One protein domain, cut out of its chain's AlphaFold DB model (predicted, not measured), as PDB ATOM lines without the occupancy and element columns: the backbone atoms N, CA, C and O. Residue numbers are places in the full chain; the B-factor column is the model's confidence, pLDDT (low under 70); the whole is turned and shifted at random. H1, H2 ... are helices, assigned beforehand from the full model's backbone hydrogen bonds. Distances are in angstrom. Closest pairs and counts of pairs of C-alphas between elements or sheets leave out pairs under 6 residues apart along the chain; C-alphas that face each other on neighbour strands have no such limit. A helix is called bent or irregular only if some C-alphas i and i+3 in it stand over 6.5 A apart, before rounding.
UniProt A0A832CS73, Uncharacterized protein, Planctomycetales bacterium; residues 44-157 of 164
ATOM      1  N   THR A  44     122.656 276.320 311.040       87.94
ATOM      2  CA  THR A  44     122.184 276.910 312.298       87.94
ATOM      3  C   THR A  44     120.913 276.234 312.815       87.94
ATOM      4  O   THR A  44     120.895 275.729 313.933       87.94
ATOM      5  N   LYS A  45     119.854 276.166 311.999       90.25
ATOM      6  CA  LYS A  45     118.571 275.568 312.388       90.25
ATOM      7  C   LYS A  45     118.697 274.071 312.665       90.25
ATOM      8  O   LYS A  45     118.135 273.592 313.643       90.25
ATOM      9  N   ALA A  46     119.454 273.343 311.845       88.75
ATOM     10  CA  ALA A  46     119.698 271.917 312.050       88.75
ATOM     11  C   ALA A  46     120.427 271.656 313.378       88.75
ATOM     12  O   ALA A  46     120.057 270.752 314.127       88.75
ATOM     13  N   LEU A  47     121.437 272.476 313.691       90.19
ATOM     14  CA  LEU A  47     122.165 272.370 314.949       90.19
ATOM     15  C   LEU A  47     121.261 272.719 316.140       90.19
ATOM     16  O   LEU A  47     121.241 271.974 317.115       90.19
ATOM     17  N   ALA A  48     120.458 273.780 316.037       94.50
ATOM     18  CA  ALA A  48     119.544 274.189 317.102       94.50
ATOM     19  C   ALA A  48     118.497 273.101 317.383       94.50
ATOM     20  O   ALA A  48     118.303 272.720 318.532       94.50
ATOM     21  N   GLN A  49     117.905 272.510 316.342       93.94
ATOM     22  CA  GLN A  49     116.964 271.394 316.481       93.94
ATOM     23  C   GLN A  49     117.602 270.167 317.145       93.94
ATOM     24  O   GLN A  49     116.981 269.526 317.992       93.94
ATOM     25  N   MET A  50     118.853 269.846 316.802       92.19
ATOM     26  CA  MET A  50     119.584 268.745 317.434       92.19
ATOM     27  C   MET A  50     119.837 269.010 318.928       92.19
ATOM     28  O   MET A  50     119.692 268.100 319.751       92.19
ATOM     29  N   LEU A  51     120.179 270.247 319.302       94.88
ATOM     30  CA  LEU A  51     120.386 270.626 320.702       94.88
ATOM     31  C   LEU A  51     119.063 270.693 321.487       94.88
ATOM     32  O   LEU A  51     119.009 270.204 322.613       94.88
ATOM     33  N   GLU A  52     117.978 271.196 320.891       97.12
ATOM     34  CA  GLU A  52     116.630 271.194 321.484       97.12
ATOM     35  C   GLU A  52     116.139 269.761 321.739       97.12
ATOM     36  O   GLU A  52     115.644 269.453 322.829       97.12
ATOM     37  N   ALA A  53     116.329 268.856 320.772       95.94
ATOM     38  CA  ALA A  53     116.008 267.438 320.926       95.94
ATOM     39  C   ALA A  53     116.837 266.790 322.047       95.94
ATOM     40  O   ALA A  53     116.307 266.018 322.845       95.94
ATOM     41  N   THR A  54     118.116 267.156 322.157       94.44
ATOM     42  CA  THR A  54     118.990 266.692 323.243       94.44
ATOM     43  C   THR A  54     118.488 267.182 324.601       94.44
ATOM     44  O   THR A  54     118.339 266.378 325.516       94.44
ATOM     45  N   LEU A  55     118.159 268.470 324.750       96.62
ATOM     46  CA  LEU A  55     117.591 269.001 325.996       96.62
ATOM     47  C   LEU A  55     116.264 268.325 326.346       96.62
ATOM     48  O   LEU A  55     116.031 268.016 327.511       96.62
ATOM     49  N   THR A  56     115.413 268.073 325.354       97.56
ATOM     50  CA  THR A  56     114.135 267.380 325.553       97.56
ATOM     51  C   THR A  56     114.364 265.964 326.071       97.56
ATOM     52  O   THR A  56     113.834 265.615 327.120       97.56
ATOM     53  N   PHE A  57     115.265 265.201 325.445       95.56
ATOM     54  CA  PHE A  57     115.656 263.878 325.931       95.56
ATOM     55  C   PHE A  57     116.150 263.909 327.387       95.56
ATOM     56  O   PHE A  57     115.748 263.066 328.190       95.56
ATOM     57  N   LEU A  58     116.995 264.886 327.740       95.19
ATOM     58  CA  LEU A  58     117.541 265.028 329.095       95.19
ATOM     59  C   LEU A  58     116.464 265.368 330.135       95.19
ATOM     60  O   LEU A  58     116.557 264.916 331.276       95.19
ATOM     61  N   VAL A  59     115.454 266.156 329.758       96.50
ATOM     62  CA  VAL A  59     114.308 266.462 330.623       96.50
ATOM     63  C   VAL A  59     113.418 265.232 330.795       96.50
ATOM     64  O   VAL A  59     113.118 264.864 331.931       96.50
ATOM     65  N   ASP A  60     113.066 264.557 329.701       97.00
ATOM     66  CA  ASP A  60     112.168 263.396 329.711       97.00
ATOM     67  C   ASP A  60     112.758 262.213 330.497       97.00
ATOM     68  O   ASP A  60     112.035 261.467 331.155       97.00
ATOM     69  N   HIS A  61     114.086 262.071 330.491       95.00
ATOM     70  CA  HIS A  61     114.803 260.990 331.176       95.00
ATOM     71  C   HIS A  61     115.515 261.458 332.450       95.00
ATOM     72  O   HIS A  61     116.433 260.793 332.933       95.00
ATOM     73  N   ARG A  62     115.110 262.596 333.023       94.69
ATOM     74  CA  ARG A  62     115.812 263.241 334.141       94.69
ATOM     75  C   ARG A  62     116.069 262.314 335.329       94.69
ATOM     76  O   ARG A  62     117.196 262.264 335.805       94.69
ATOM     77  N   LEU A  63     115.049 261.605 335.820       93.25
ATOM     78  CA  LEU A  63     115.183 260.753 337.014       93.25
ATOM     79  C   LEU A  63     116.170 259.606 336.779       93.25
ATOM     80  O   LEU A  63     117.006 259.302 337.624       93.25
ATOM     81  N   TYR A  64     116.103 259.021 335.588       91.62
ATOM     82  CA  TYR A  64     117.014 257.977 335.154       91.62
ATOM     83  C   TYR A  64     118.461 258.486 335.062       91.62
ATOM     84  O   TYR A  64     119.383 257.876 335.598       91.62
ATOM     85  N   LEU A  65     118.661 259.656 334.448       91.94
ATOM     86  CA  LEU A  65     119.974 260.298 334.352       91.94
ATOM     87  C   LEU A  65     120.515 260.715 335.722       91.94
ATOM     88  O   LEU A  65     121.716 260.615 335.956       91.94
ATOM     89  N   GLN A  66     119.648 261.150 336.635       91.38
ATOM     90  CA  GLN A  66     120.024 261.486 338.004       91.38
ATOM     91  C   GLN A  66     120.560 260.258 338.750       91.38
ATOM     92  O   GLN A  66     121.605 260.363 339.389       91.38
ATOM     93  N   ALA A  67     119.897 259.103 338.621       90.81
ATOM     94  CA  ALA A  67     120.369 257.843 339.195       90.81
ATOM     95  C   ALA A  67     121.734 257.436 338.616       90.81
ATOM     96  O   ALA A  67     122.677 257.208 339.370       90.81
ATOM     97  N   ILE A  68     121.887 257.469 337.285       88.31
ATOM     98  CA  ILE A  68     123.170 257.153 336.636       88.31
ATOM     99  C   ILE A  68     124.282 258.087 337.102       88.31
ATOM    100  O   ILE A  68     125.375 257.621 337.387       88.31
ATOM    101  N   ILE A  69     124.044 259.399 337.163       87.38
ATOM    102  CA  ILE A  69     125.079 260.356 337.576       87.38
ATOM    103  C   ILE A  69     125.471 260.137 339.039       87.38
ATOM    104  O   ILE A  69     126.652 260.261 339.365       87.38
ATOM    105  N   ALA A  70     124.509 259.822 339.911       87.81
ATOM    106  CA  ALA A  70     124.785 259.524 341.312       87.81
ATOM    107  C   ALA A  70     125.641 258.257 341.461       87.81
ATOM    108  O   ALA A  70     126.615 258.264 342.208       87.81
ATOM    109  N   GLU A  71     125.322 257.202 340.710       88.56
ATOM    110  CA  GLU A  71     126.013 255.915 340.806       88.56
ATOM    111  C   GLU A  71     127.353 255.892 340.062       88.56
ATOM    112  O   GLU A  71     128.331 255.351 340.576       88.56
ATOM    113  N   ALA A  72     127.444 256.506 338.879       86.31
ATOM    114  CA  ALA A  72     128.644 256.477 338.039       86.31
ATOM    115  C   ALA A  72     129.833 257.210 338.676       86.31
ATOM    116  O   ALA A  72     130.975 256.961 338.306       86.31
ATOM    117  N   TRP A  73     129.584 258.103 339.640       80.25
ATOM    118  CA  TRP A  73     130.652 258.775 340.380       80.25
ATOM    119  C   TRP A  73     131.314 257.870 341.427       80.25
ATOM    120  O   TRP A  73     132.477 258.065 341.772       80.25
ATOM    121  N   THR A  74     130.581 256.880 341.935       89.25
ATOM    122  CA  THR A  74     131.053 255.938 342.962       89.25
ATOM    123  C   THR A  74     131.328 254.541 342.416       89.25
ATOM    124  O   THR A  74     132.023 253.765 343.064       89.25
ATOM    125  N   ASN A  75     130.803 254.216 341.232       91.44
ATOM    126  CA  ASN A  75     130.968 252.935 340.560       91.44
ATOM    127  C   ASN A  75     131.716 253.123 339.220       91.44
ATOM    128  O   ASN A  75     131.094 253.478 338.212       91.44
ATOM    129  N   PRO A  76     133.039 252.857 339.186       88.81
ATOM    130  CA  PRO A  76     133.846 252.965 337.972       88.81
ATOM    131  C   PRO A  76     133.352 252.066 336.834       88.81
ATOM    132  O   PRO A  76     133.425 252.456 335.675       88.81
ATOM    133  N   GLU A  77     132.807 250.889 337.141       91.88
ATOM    134  CA  GLU A  77     132.284 249.979 336.119       91.88
ATOM    135  C   GLU A  77     131.096 250.606 335.384       91.88
ATOM    136  O   GLU A  77     131.025 250.544 334.158       91.88
ATOM    137  N   LEU A  78     130.195 251.283 336.104       88.56
ATOM    138  CA  LEU A  78     129.065 251.980 335.488       88.56
ATOM    139  C   LEU A  78     129.536 253.166 334.630       88.56
ATOM    140  O   LEU A  78     129.008 253.396 333.539       88.56
ATOM    141  N   LEU A  79     130.555 253.901 335.079       88.19
ATOM    142  CA  LEU A  79     131.165 254.966 334.281       88.19
ATOM    143  C   LEU A  79     131.712 254.422 332.951       88.19
ATOM    144  O   LEU A  79     131.383 254.960 331.892       88.19
ATOM    145  N   GLU A  80     132.500 253.347 333.005       90.56
ATOM    146  CA  GLU A  80     133.173 252.751 331.846       90.56
ATOM    147  C   GLU A  80     132.210 252.045 330.885       90.56
ATOM    148  O   GLU A  80     132.327 252.179 329.668       90.56
ATOM    149  N   THR A  81     131.230 251.310 331.407       90.00
ATOM    150  CA  THR A  81     130.325 250.487 330.585       90.00
ATOM    151  C   THR A  81     129.098 251.255 330.100       90.00
ATOM    152  O   THR A  81     128.549 250.943 329.038       90.00
ATOM    153  N   TYR A  82     128.659 252.279 330.841       86.06
ATOM    154  CA  TYR A  82     127.420 252.988 330.549       86.06
ATOM    155  C   TYR A  82     127.639 254.423 330.065       86.06
ATOM    156  O   TYR A  82     127.161 254.782 328.980       86.06
ATOM    157  N   ALA A  83     128.303 255.261 330.863       86.75
ATOM    158  CA  ALA A  83     128.367 256.700 330.610       86.75
ATOM    159  C   ALA A  83     129.398 257.056 329.528       86.75
ATOM    160  O   ALA A  83     129.055 257.750 328.566       86.75
ATOM    161  N   ARG A  84     130.624 256.527 329.633       90.69
ATOM    162  CA  ARG A  84     131.717 256.785 328.683       90.69
ATOM    163  C   ARG A  84     131.325 256.459 327.235       90.69
ATOM    164  O   ARG A  84     131.396 257.374 326.414       90.69
ATOM    165  N   PRO A  85     130.792 255.267 326.892       92.88
ATOM    166  CA  PRO A  85     130.499 254.939 325.497       92.88
ATOM    167  C   PRO A  85     129.402 255.825 324.898       92.88
ATOM    168  O   PRO A  85     129.364 256.055 323.691       92.88
ATOM    169  N   ARG A  86     128.478 256.331 325.723       89.81
ATOM    170  CA  ARG A  86     127.426 257.252 325.272       89.81
ATOM    171  C   ARG A  86     127.980 258.643 324.995       89.81
ATOM    172  O   ARG A  86     127.631 259.223 323.968       89.81
ATOM    173  N   LEU A  87     128.852 259.147 325.867       90.06
ATOM    174  CA  LEU A  87     129.538 260.423 325.660       90.06
ATOM    175  C   LEU A  87     130.451 260.369 324.431       90.06
ATOM    176  O   LEU A  87     130.385 261.264 323.597       90.06
ATOM    177  N   GLU A  88     131.211 259.287 324.256       93.94
ATOM    178  CA  GLU A  88     132.064 259.076 323.079       93.94
ATOM    179  C   GLU A  88     131.250 259.006 321.780       93.94
ATOM    180  O   GLU A  88     131.635 259.593 320.770       93.94
ATOM    181  N   ARG A  89     130.081 258.349 321.790       93.81
ATOM    182  CA  ARG A  89     129.169 258.349 320.633       93.81
ATOM    183  C   ARG A  89     128.610 259.738 320.339       93.81
ATOM    184  O   ARG A  89     128.511 260.101 319.168       93.81
ATOM    185  N   ALA A  90     128.218 260.497 321.364       90.44
ATOM    186  CA  ALA A  90     127.721 261.861 321.190       90.44
ATOM    187  C   ALA A  90     128.806 262.770 320.593       90.44
ATOM    188  O   ALA A  90     128.543 263.469 319.614       90.44
ATOM    189  N   ASP A  91     130.030 262.679 321.116       93.69
ATOM    190  CA  ASP A  91     131.201 263.393 320.613       93.69
ATOM    191  C   ASP A  91     131.505 263.016 319.156       93.69
ATOM    192  O   ASP A  91     131.513 263.881 318.282       93.69
ATOM    193  N   ALA A  92     131.621 261.723 318.842       95.69
ATOM    194  CA  ALA A  92     131.890 261.253 317.483       95.69
ATOM    195  C   ALA A  92     130.803 261.677 316.475       95.69
ATOM    196  O   ALA A  92     131.113 262.079 315.347       95.69
ATOM    197  N   ASN A  93     129.527 261.618 316.869       92.69
ATOM    198  CA  ASN A  93     128.413 262.060 316.029       92.69
ATOM    199  C   ASN A  93     128.493 263.561 315.736       92.69
ATOM    200  O   ASN A  93     128.312 263.969 314.585       92.69
ATOM    201  N   LEU A  94     128.799 264.367 316.753       93.31
ATOM    202  CA  LEU A  94     128.923 265.809 316.610       93.31
ATOM    203  C   LEU A  94     130.146 266.189 315.772       93.31
ATOM    204  O   LEU A  94     130.018 266.978 314.837       93.31
ATOM    205  N   GLN A  95     131.302 265.567 316.010       96.62
ATOM    206  CA  GLN A  95     132.490 265.748 315.175       96.62
ATOM    207  C   GLN A  95     132.194 265.448 313.703       96.62
ATOM    208  O   GLN A  95     132.561 266.225 312.818       96.62
ATOM    209  N   ARG A  96     131.511 264.330 313.418       96.25
ATOM    210  CA  ARG A  96     131.128 263.956 312.049       96.25
ATOM    211  C   ARG A  96     130.228 265.014 311.420       96.25
ATOM    212  O   ARG A  96     130.478 265.399 310.281       96.25
ATOM    213  N   PHE A  97     129.225 265.497 312.152       92.44
ATOM    214  CA  PHE A  97     128.360 266.576 311.682       92.44
ATOM    215  C   PHE A  97     129.175 267.833 311.352       92.44
ATOM    216  O   PHE A  97     129.100 268.325 310.228       92.44
ATOM    217  N   LEU A  98     130.016 268.314 312.272       93.69
ATOM    218  CA  LEU A  98     130.817 269.523 312.063       93.69
ATOM    219  C   LEU A  98     131.759 269.380 310.858       93.69
ATOM    220  O   LEU A  98     131.784 270.260 310.000       93.69
ATOM    221  N   ARG A  99     132.450 268.239 310.715       96.81
ATOM    222  CA  ARG A  99     133.299 267.945 309.544       96.81
ATOM    223  C   ARG A  99     132.515 267.992 308.234       96.81
ATOM    224  O   ARG A  99     132.998 268.566 307.263       96.81
ATOM    225  N   GLN A 100     131.305 267.432 308.199       94.75
ATOM    226  CA  GLN A 100     130.446 267.473 307.010       94.75
ATOM    227  C   GLN A 100     130.024 268.903 306.650       94.75
ATOM    228  O   GLN A 100     129.988 269.255 305.473       94.75
ATOM    229  N   GLN A 101     129.721 269.739 307.643       92.12
ATOM    230  CA  GLN A 101     129.339 271.134 307.408       92.12
ATOM    231  C   GLN A 101     130.525 271.988 306.934       92.12
ATOM    232  O   GLN A 101     130.352 272.816 306.039       92.12
ATOM    233  N   ILE A 102     131.725 271.747 307.475       94.00
ATOM    234  CA  ILE A 102     132.975 272.375 307.018       94.00
ATOM    235  C   ILE A 102     133.283 271.955 305.576       94.00
ATOM    236  O   ILE A 102     133.508 272.808 304.723       94.00
ATOM    237  N   ALA A 103     133.237 270.653 305.274       94.81
ATOM    238  CA  ALA A 103     133.500 270.132 303.929       94.81
ATOM    239  C   ALA A 103     132.502 270.659 302.883       94.81
ATOM    240  O   ALA A 103     132.863 270.858 301.727       94.81
ATOM    241  N   ALA A 104     131.260 270.924 303.293       92.50
ATOM    242  CA  ALA A 104     130.236 271.530 302.448       92.50
ATOM    243  C   ALA A 104     130.363 273.062 302.305       92.50
ATOM    244  O   ALA A 104     129.501 273.677 301.681       92.50
ATOM    245  N   GLY A 105     131.376 273.692 302.913       90.88
ATOM    246  CA  GLY A 105     131.576 275.144 302.883       90.88
ATOM    247  C   GLY A 105     130.531 275.945 303.670       90.88
ATOM    248  O   GLY A 105     130.445 277.157 303.499       90.88
ATOM    249  N   ARG A 106     129.725 275.289 304.518       88.56
ATOM    250  CA  ARG A 106     128.669 275.939 305.318       88.56
ATOM    251  C   ARG A 106     129.168 276.466 306.659       88.56
ATOM    252  O   ARG A 106     128.544 277.351 307.232       88.56
ATOM    253  N   LEU A 107     130.282 275.931 307.152       89.62
ATOM    254  CA  LEU A 107     131.011 276.459 308.303       89.62
ATOM    255  C   LEU A 107     132.423 276.843 307.876       89.62
ATOM    256  O   LEU A 107     133.018 276.189 307.017       89.62
ATOM    257  N   ARG A 108     132.980 277.872 308.521       91.62
ATOM    258  CA  ARG A 108     134.409 278.184 308.394       91.62
ATOM    259  C   ARG A 108     135.257 276.973 308.816       91.62
ATOM    260  O   ARG A 108     134.815 276.217 309.678       91.62
ATOM    261  N   PRO A 109     136.474 276.790 308.286       94.44
ATOM    262  CA  PRO A 109     137.380 275.761 308.783       94.44
ATOM    263  C   PRO A 109     137.753 275.999 310.254       94.44
ATOM    264  O   PRO A 109     138.174 277.095 310.623       94.44
ATOM    265  N   PHE A 110     137.607 274.969 311.085       93.44
ATOM    266  CA  PHE A 110     138.093 274.919 312.466       93.44
ATOM    267  C   PHE A 110     138.320 273.458 312.878       93.44
ATOM    268  O   PHE A 110     137.953 272.530 312.151       93.44
ATOM    269  N   ASP A 111     138.916 273.246 314.050       96.38
ATOM    270  CA  ASP A 111     139.085 271.909 314.618       96.38
ATOM    271  C   ASP A 111     137.740 271.345 315.116       96.38
ATOM    272  O   ASP A 111     137.208 271.749 316.154       96.38
ATOM    273  N   ALA A 112     137.180 270.397 314.361       95.88
ATOM    274  CA  ALA A 112     135.893 269.778 314.664       95.88
ATOM    275  C   ALA A 112     135.874 268.988 315.985       95.88
ATOM    276  O   ALA A 112     134.807 268.860 316.582       95.88
ATOM    277  N   GLU A 113     137.013 268.464 316.443       96.62
ATOM    278  CA  GLU A 113     137.119 267.766 317.728       96.62
ATOM    279  C   GLU A 113     136.989 268.758 318.883       96.62
ATOM    280  O   GLU A 113     136.164 268.574 319.780       96.62
ATOM    281  N   VAL A 114     137.734 269.862 318.819       96.19
ATOM    282  CA  VAL A 114     137.623 270.940 319.810       96.19
ATOM    283  C   VAL A 114     136.209 271.525 319.810       96.19
ATOM    284  O   VAL A 114     135.608 271.680 320.872       96.19
ATOM    285  N   GLY A 115     135.638 271.794 318.632       94.25
ATOM    286  CA  GLY A 115     134.278 272.324 318.521       94.25
ATOM    287  C   GLY A 115     133.216 271.398 319.119       94.25
ATOM    288  O   GLY A 115     132.325 271.871 319.823       94.25
ATOM    289  N   ALA A 116     133.327 270.082 318.905       95.06
ATOM    290  CA  ALA A 116     132.403 269.113 319.490       95.06
ATOM    291  C   ALA A 116     132.469 269.111 321.025       95.06
ATOM    292  O   ALA A 116     131.436 269.227 321.689       95.06
ATOM    293  N   ARG A 117     133.681 269.085 321.594       95.25
ATOM    294  CA  ARG A 117     133.888 269.153 323.050       95.25
ATOM    295  C   ARG A 117     133.316 270.427 323.666       95.25
ATOM    296  O   ARG A 117     132.691 270.355 324.721       95.25
ATOM    297  N   LEU A 118     133.492 271.576 323.012       94.81
ATOM    298  CA  LEU A 118     132.947 272.851 323.489       94.81
ATOM    299  C   LEU A 118     131.416 272.833 323.536       94.81
ATOM    300  O   LEU A 118     130.827 273.221 324.543       94.81
ATOM    301  N   VAL A 119     130.767 272.332 322.484       94.38
ATOM    302  CA  VAL A 119     129.304 272.204 322.444       94.38
ATOM    303  C   VAL A 119     128.801 271.243 323.516       94.38
ATOM    304  O   VAL A 119     127.867 271.580 324.240       94.38
ATOM    305  N   LEU A 120     129.436 270.078 323.677       94.06
ATOM    306  CA  LEU A 120     129.079 269.136 324.739       94.06
ATOM    307  C   LEU A 120     129.248 269.757 326.131       94.06
ATOM    308  O   LEU A 120     128.381 269.577 326.985       94.06
ATOM    309  N   GLY A 121     130.313 270.531 326.347       95.19
ATOM    310  CA  GLY A 121     130.540 271.270 327.590       95.19
ATOM    311  C   GLY A 121     129.448 272.303 327.877       95.19
ATOM    312  O   GLY A 121     128.917 272.335 328.986       95.19
ATOM    313  N   MET A 122     129.055 273.100 326.876       95.31
ATOM    314  CA  MET A 122     127.950 274.062 327.004       95.31
ATOM    315  C   MET A 122     126.630 273.359 327.340       95.31
ATOM    316  O   MET A 122     125.923 273.767 328.260       95.31
ATOM    317  N   MET A 123     126.328 272.255 326.657       95.19
ATOM    318  CA  MET A 123     125.129 271.458 326.927       95.19
ATOM    319  C   MET A 123     125.144 270.853 328.332       95.19
ATOM    320  O   MET A 123     124.134 270.903 329.031       95.19
ATOM    321  N   ALA A 124     126.288 270.333 328.783       93.56
ATOM    322  CA  ALA A 124     126.444 269.817 330.139       93.56
ATOM    323  C   ALA A 124     126.237 270.916 331.194       93.56
ATOM    324  O   ALA A 124     125.547 270.683 332.187       93.56
ATOM    325  N   ALA A 125     126.765 272.122 330.965       95.50
ATOM    326  CA  ALA A 125     126.585 273.262 331.864       95.50
ATOM    327  C   ALA A 125     125.108 273.676 332.005       95.50
ATOM    328  O   ALA A 125     124.667 274.006 333.107       95.50
ATOM    329  N   LEU A 126     124.333 273.607 330.918       95.75
ATOM    330  CA  LEU A 126     122.886 273.841 330.945       95.75
ATOM    331  C   LEU A 126     122.121 272.699 331.627       95.75
ATOM    332  O   LEU A 126     121.162 272.943 332.360       95.75
ATOM    333  N   ALA A 127     122.542 271.455 331.393       94.81
ATOM    334  CA  ALA A 127     121.811 270.265 331.807       94.81
ATOM    335  C   ALA A 127     121.991 269.889 333.280       94.81
ATOM    336  O   ALA A 127     121.029 269.552 333.975       94.81
ATOM    337  N   LEU A 128     123.229 269.941 333.773       93.88
ATOM    338  CA  LEU A 128     123.582 269.430 335.097       93.88
ATOM    339  C   LEU A 128     122.758 270.038 336.247       93.88
ATOM    340  O   LEU A 128     122.346 269.263 337.112       93.88
ATOM    341  N   PRO A 129     122.460 271.355 336.292       94.88
ATOM    342  CA  PRO A 129     121.664 271.930 337.374       94.88
ATOM    343  C   PRO A 129     120.265 271.321 337.492       94.88
ATOM    344  O   PRO A 129     119.834 271.011 338.605       94.88
ATOM    345  N   PHE A 130     119.557 271.111 336.376       95.12
ATOM    346  CA  PHE A 130     118.216 270.528 336.437       95.12
ATOM    347  C   PHE A 130     118.248 269.008 336.586       95.12
ATOM    348  O   PHE A 130     117.411 268.459 337.300       95.12
ATOM    349  N   ILE A 131     119.244 268.316 336.023       94.38
ATOM    350  CA  ILE A 131     119.410 266.875 336.263       94.38
ATOM    351  C   ILE A 131     119.672 266.605 337.751       94.38
ATOM    352  O   ILE A 131     119.058 265.714 338.329       94.38
ATOM    353  N   ARG A 132     120.496 267.429 338.412       90.88
ATOM    354  CA  ARG A 132     120.762 267.333 339.860       90.88
ATOM    355  C   ARG A 132     119.630 267.854 340.749       90.88
ATOM    356  O   ARG A 132     119.723 267.737 341.965       90.88
ATOM    357  N   GLY A 133     118.583 268.447 340.176       91.81
ATOM    358  CA  GLY A 133     117.480 269.037 340.937       91.81
ATOM    359  C   GLY A 133     117.820 270.334 341.673       91.81
ATOM    360  O   GLY A 133     117.057 270.749 342.535       91.81
ATOM    361  N   VAL A 134     118.923 270.996 341.314       94.81
ATOM    362  CA  VAL A 134     119.280 272.339 341.811       94.81
ATOM    363  C   VAL A 134     118.366 273.409 341.200       94.81
ATOM    364  O   VAL A 134     118.131 274.452 341.804       94.81
ATOM    365  N   ARG A 135     117.848 273.159 339.991       94.50
ATOM    366  CA  ARG A 135     116.888 274.019 339.283       94.50
ATOM    367  C   ARG A 135     115.742 273.184 338.697       94.50
ATOM    368  O   ARG A 135     115.949 271.998 338.432       94.50
ATOM    369  N   PRO A 136     114.550 273.768 338.476       95.56
ATOM    370  CA  PRO A 136     113.496 273.088 337.734       95.56
ATOM    371  C   PRO A 136     113.945 272.803 336.285       95.56
ATOM    372  O   PRO A 136     114.759 273.554 335.742       95.56
ATOM    373  N   PRO A 137     113.440 271.731 335.646       96.25
ATOM    374  CA  PRO A 137     113.683 271.486 334.227       96.25
ATOM    375  C   PRO A 137     113.120 272.623 333.359       96.25
ATOM    376  O   PRO A 137     112.017 273.092 333.641       96.25
ATOM    377  N   PRO A 138     113.826 273.040 332.293       96.94
ATOM    378  CA  PRO A 138     113.340 274.083 331.398       96.94
ATOM    379  C   PRO A 138     112.093 273.628 330.629       96.94
ATOM    380  O   PRO A 138     112.012 272.485 330.157       96.94
ATOM    381  N   GLY A 139     111.138 274.543 330.456       97.81
ATOM    382  CA  GLY A 139     109.952 274.326 329.617       97.81
ATOM    383  C   GLY A 139     110.298 274.212 328.121       97.81
ATOM    384  O   GLY A 139     111.414 274.558 327.730       97.81
ATOM    385  N   PRO A 140     109.376 273.749 327.255       97.12
ATOM    386  CA  PRO A 140     109.644 273.560 325.822       97.12
ATOM    387  C   PRO A 140     110.196 274.810 325.118       97.12
ATOM    388  O   PRO A 140     111.211 274.740 324.428       97.12
ATOM    389  N   GLU A 141     109.594 275.973 325.355       97.50
ATOM    390  CA  GLU A 141     110.016 277.251 324.773       97.50
ATOM    391  C   GLU A 141     111.393 277.683 325.286       97.50
ATOM    392  O   GLU A 141     112.190 278.254 324.546       97.50
ATOM    393  N   GLU A 142     111.693 277.404 326.555       97.31
ATOM    394  CA  GLU A 142     113.003 277.689 327.133       97.31
ATOM    395  C   GLU A 142     114.080 276.768 326.557       97.31
ATOM    396  O   GLU A 142     115.160 277.246 326.225       97.31
ATOM    397  N   ARG A 143     113.779 275.479 326.345       97.75
ATOM    398  CA  ARG A 143     114.698 274.540 325.680       97.75
ATOM    399  C   ARG A 143     115.058 275.002 324.274       97.75
ATOM    400  O   ARG A 143     116.233 274.964 323.919       97.75
ATOM    401  N   ARG A 144     114.075 275.481 323.506       96.88
ATOM    402  CA  ARG A 144     114.313 276.060 322.178       96.88
ATOM    403  C   ARG A 144     115.245 277.265 322.246       96.88
ATOM    404  O   ARG A 144     116.273 277.263 321.579       96.88
ATOM    405  N   ARG A 145     114.944 278.241 323.111       97.06
ATOM    406  CA  ARG A 145     115.787 279.438 323.286       97.06
ATOM    407  C   ARG A 145     117.210 279.092 323.718       97.06
ATOM    408  O   ARG A 145     118.164 279.664 323.209       97.06
ATOM    409  N   LEU A 146     117.372 278.150 324.648       97.12
ATOM    410  CA  LEU A 146     118.690 277.693 325.089       97.12
ATOM    411  C   LEU A 146     119.481 277.058 323.940       97.12
ATOM    412  O   LEU A 146     120.659 277.362 323.776       97.12
ATOM    413  N   ALA A 147     118.838 276.209 323.138       96.44
ATOM    414  CA  ALA A 147     119.463 275.597 321.974       96.44
ATOM    415  C   ALA A 147     119.884 276.646 320.932       96.44
ATOM    416  O   ALA A 147     121.024 276.621 320.472       96.44
ATOM    417  N   GLU A 148     118.999 277.588 320.604       95.25
ATOM    418  CA  GLU A 148     119.283 278.704 319.695       95.25
ATOM    419  C   GLU A 148     120.458 279.552 320.195       95.25
ATOM    420  O   GLU A 148     121.388 279.794 319.433       95.25
ATOM    421  N   ASN A 149     120.483 279.904 321.483       94.50
ATOM    422  CA  ASN A 149     121.563 280.690 322.084       94.50
ATOM    423  C   ASN A 149     122.916 279.968 322.053       94.50
ATOM    424  O   ASN A 149     123.942 280.596 321.806       94.50
ATOM    425  N   VAL A 150     122.949 278.652 322.298       94.44
ATOM    426  CA  VAL A 150     124.197 277.872 322.202       94.44
ATOM    427  C   VAL A 150     124.715 277.861 320.766       94.44
ATOM    428  O   VAL A 150     125.918 277.993 320.545       94.44
ATOM    429  N   VAL A 151     123.821 277.712 319.787       93.12
ATOM    430  CA  VAL A 151     124.198 277.749 318.371       93.12
ATOM    431  C   VAL A 151     124.672 279.133 317.957       93.12
ATOM    432  O   VAL A 151     125.699 279.237 317.292       93.12
ATOM    433  N   ASP A 152     123.957 280.178 318.354       91.75
ATOM    434  CA  ASP A 152     124.334 281.561 318.081       91.75
ATOM    435  C   ASP A 152     125.724 281.865 318.649       91.75
ATOM    436  O   ASP A 152     126.630 282.237 317.907       91.75
ATOM    437  N   LEU A 153     125.951 281.547 319.925       91.38
ATOM    438  CA  LEU A 153     127.248 281.701 320.577       91.38
ATOM    439  C   LEU A 153     128.362 280.915 319.870       91.38
ATOM    440  O   LEU A 153     129.479 281.409 319.729       91.38
ATOM    441  N   LEU A 154     128.081 279.692 319.417       89.19
ATOM    442  CA  LEU A 154     129.062 278.866 318.715       89.19
ATOM    443  C   LEU A 154     129.453 279.458 317.355       89.19
ATOM    444  O   LEU A 154     130.623 279.405 316.969       89.19
ATOM    445  N   LEU A 155     128.471 279.960 316.604       87.50
ATOM    446  CA  LEU A 155     128.661 280.388 315.219       87.50
ATOM    447  C   LEU A 155     129.101 281.849 315.113       87.50
ATOM    448  O   LEU A 155     129.938 282.166 314.266       87.50
ATOM    449  N   ASN A 156     128.585 282.706 315.989       87.00
ATOM    450  CA  ASN A 156     128.807 284.148 315.975       87.00
ATOM    451  C   ASN A 156     129.777 284.608 317.074       87.00
ATOM    452  O   ASN A 156     130.377 285.675 316.960       87.00
ATOM    453  N   GLY A 157     130.015 283.793 318.106       84.62
ATOM    454  CA  GLY A 157     130.848 284.187 319.241       84.62
ATOM    455  C   GLY A 157     130.222 285.311 320.073       84.62
ATOM    456  O   GLY A 157     129.137 285.801 319.791       84.62
TER     457      GLY A 157
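AT A GLANCE: This is residues 44 to 157 of the 164 residues of an uncharacterized protein of Planctomycetales bacterium (UniProt A0A832CS73). H1, H2 and H3 make a wide U, with H2 across its closed end, and H4 crosses one face of the U slantwise, from H3 to the corner of H1 and H2. H5 folds back and packs on H1, on the side away from H3. The printed part has 114 residues with five named helices, H1 to H5 along the chain, and no named strand; its class is all helix. It is compact, with a radius of gyration of the C-alphas of 14.9 A, and spans 43 by 32 by 19 A.

HOW THE PARTS SIT: H1, residues 44 to 60, and H2, residues 62 to 72, are close but not clearly touching; their closest C-alphas, Leu 58 and Leu 65, are 7.5 A apart. H3, residues 76 to 103, touches H2 with residues 78 to 83 alone, closest at C-alphas 72 and 79, 4.8 A, and is apart from H1. The hub is H4, residues 112 to 131. Its residues 112 to 120 touch H3 at a steep tilt of 50 degrees, opposite ways, closest at C-alphas 95 and 112, 5.3 A. Its residue 131 alone touches H2, 5.5 A from C-alpha 62. H5, residues 140 to 156, touches H1 at a steep tilt of 42 degrees, opposite ways, closest at C-alphas 48 and 147, 5.1 A. H4 and H5, a helical hairpin, only just touch, with 3 pairs of C-alphas within 8 A, the closest 122 and 150, 7.2 A. H1, H4 and H5 form a bundle, three helices packed together. Each O i to N i+4 pair is within hydrogen-bond range in H1, H2 and H5, 21 of 24 in H3 and 14 of 16 in H4.

IN THESE COORDINATES: H1 begins at C-alpha 44 (122.184, 276.910, 312.298) and is 24.2 A long, H2 15.0 A, H3 38.1 A, H4 27.3 A and H5 24.0 A, ending at C-alpha 156 (128.807, 284.148, 315.975). H3 and H4 are only just irregular: C-alphas 81 and 84 are 6.7 A apart, 126 and 129 6.8 A.

THE WHOLE: The two C-alphas farthest apart, Thr 74 and Gly 105, are 44.4 A apart. The printed part has no cut and no long link. No printed residue is under 70 in pLDDT.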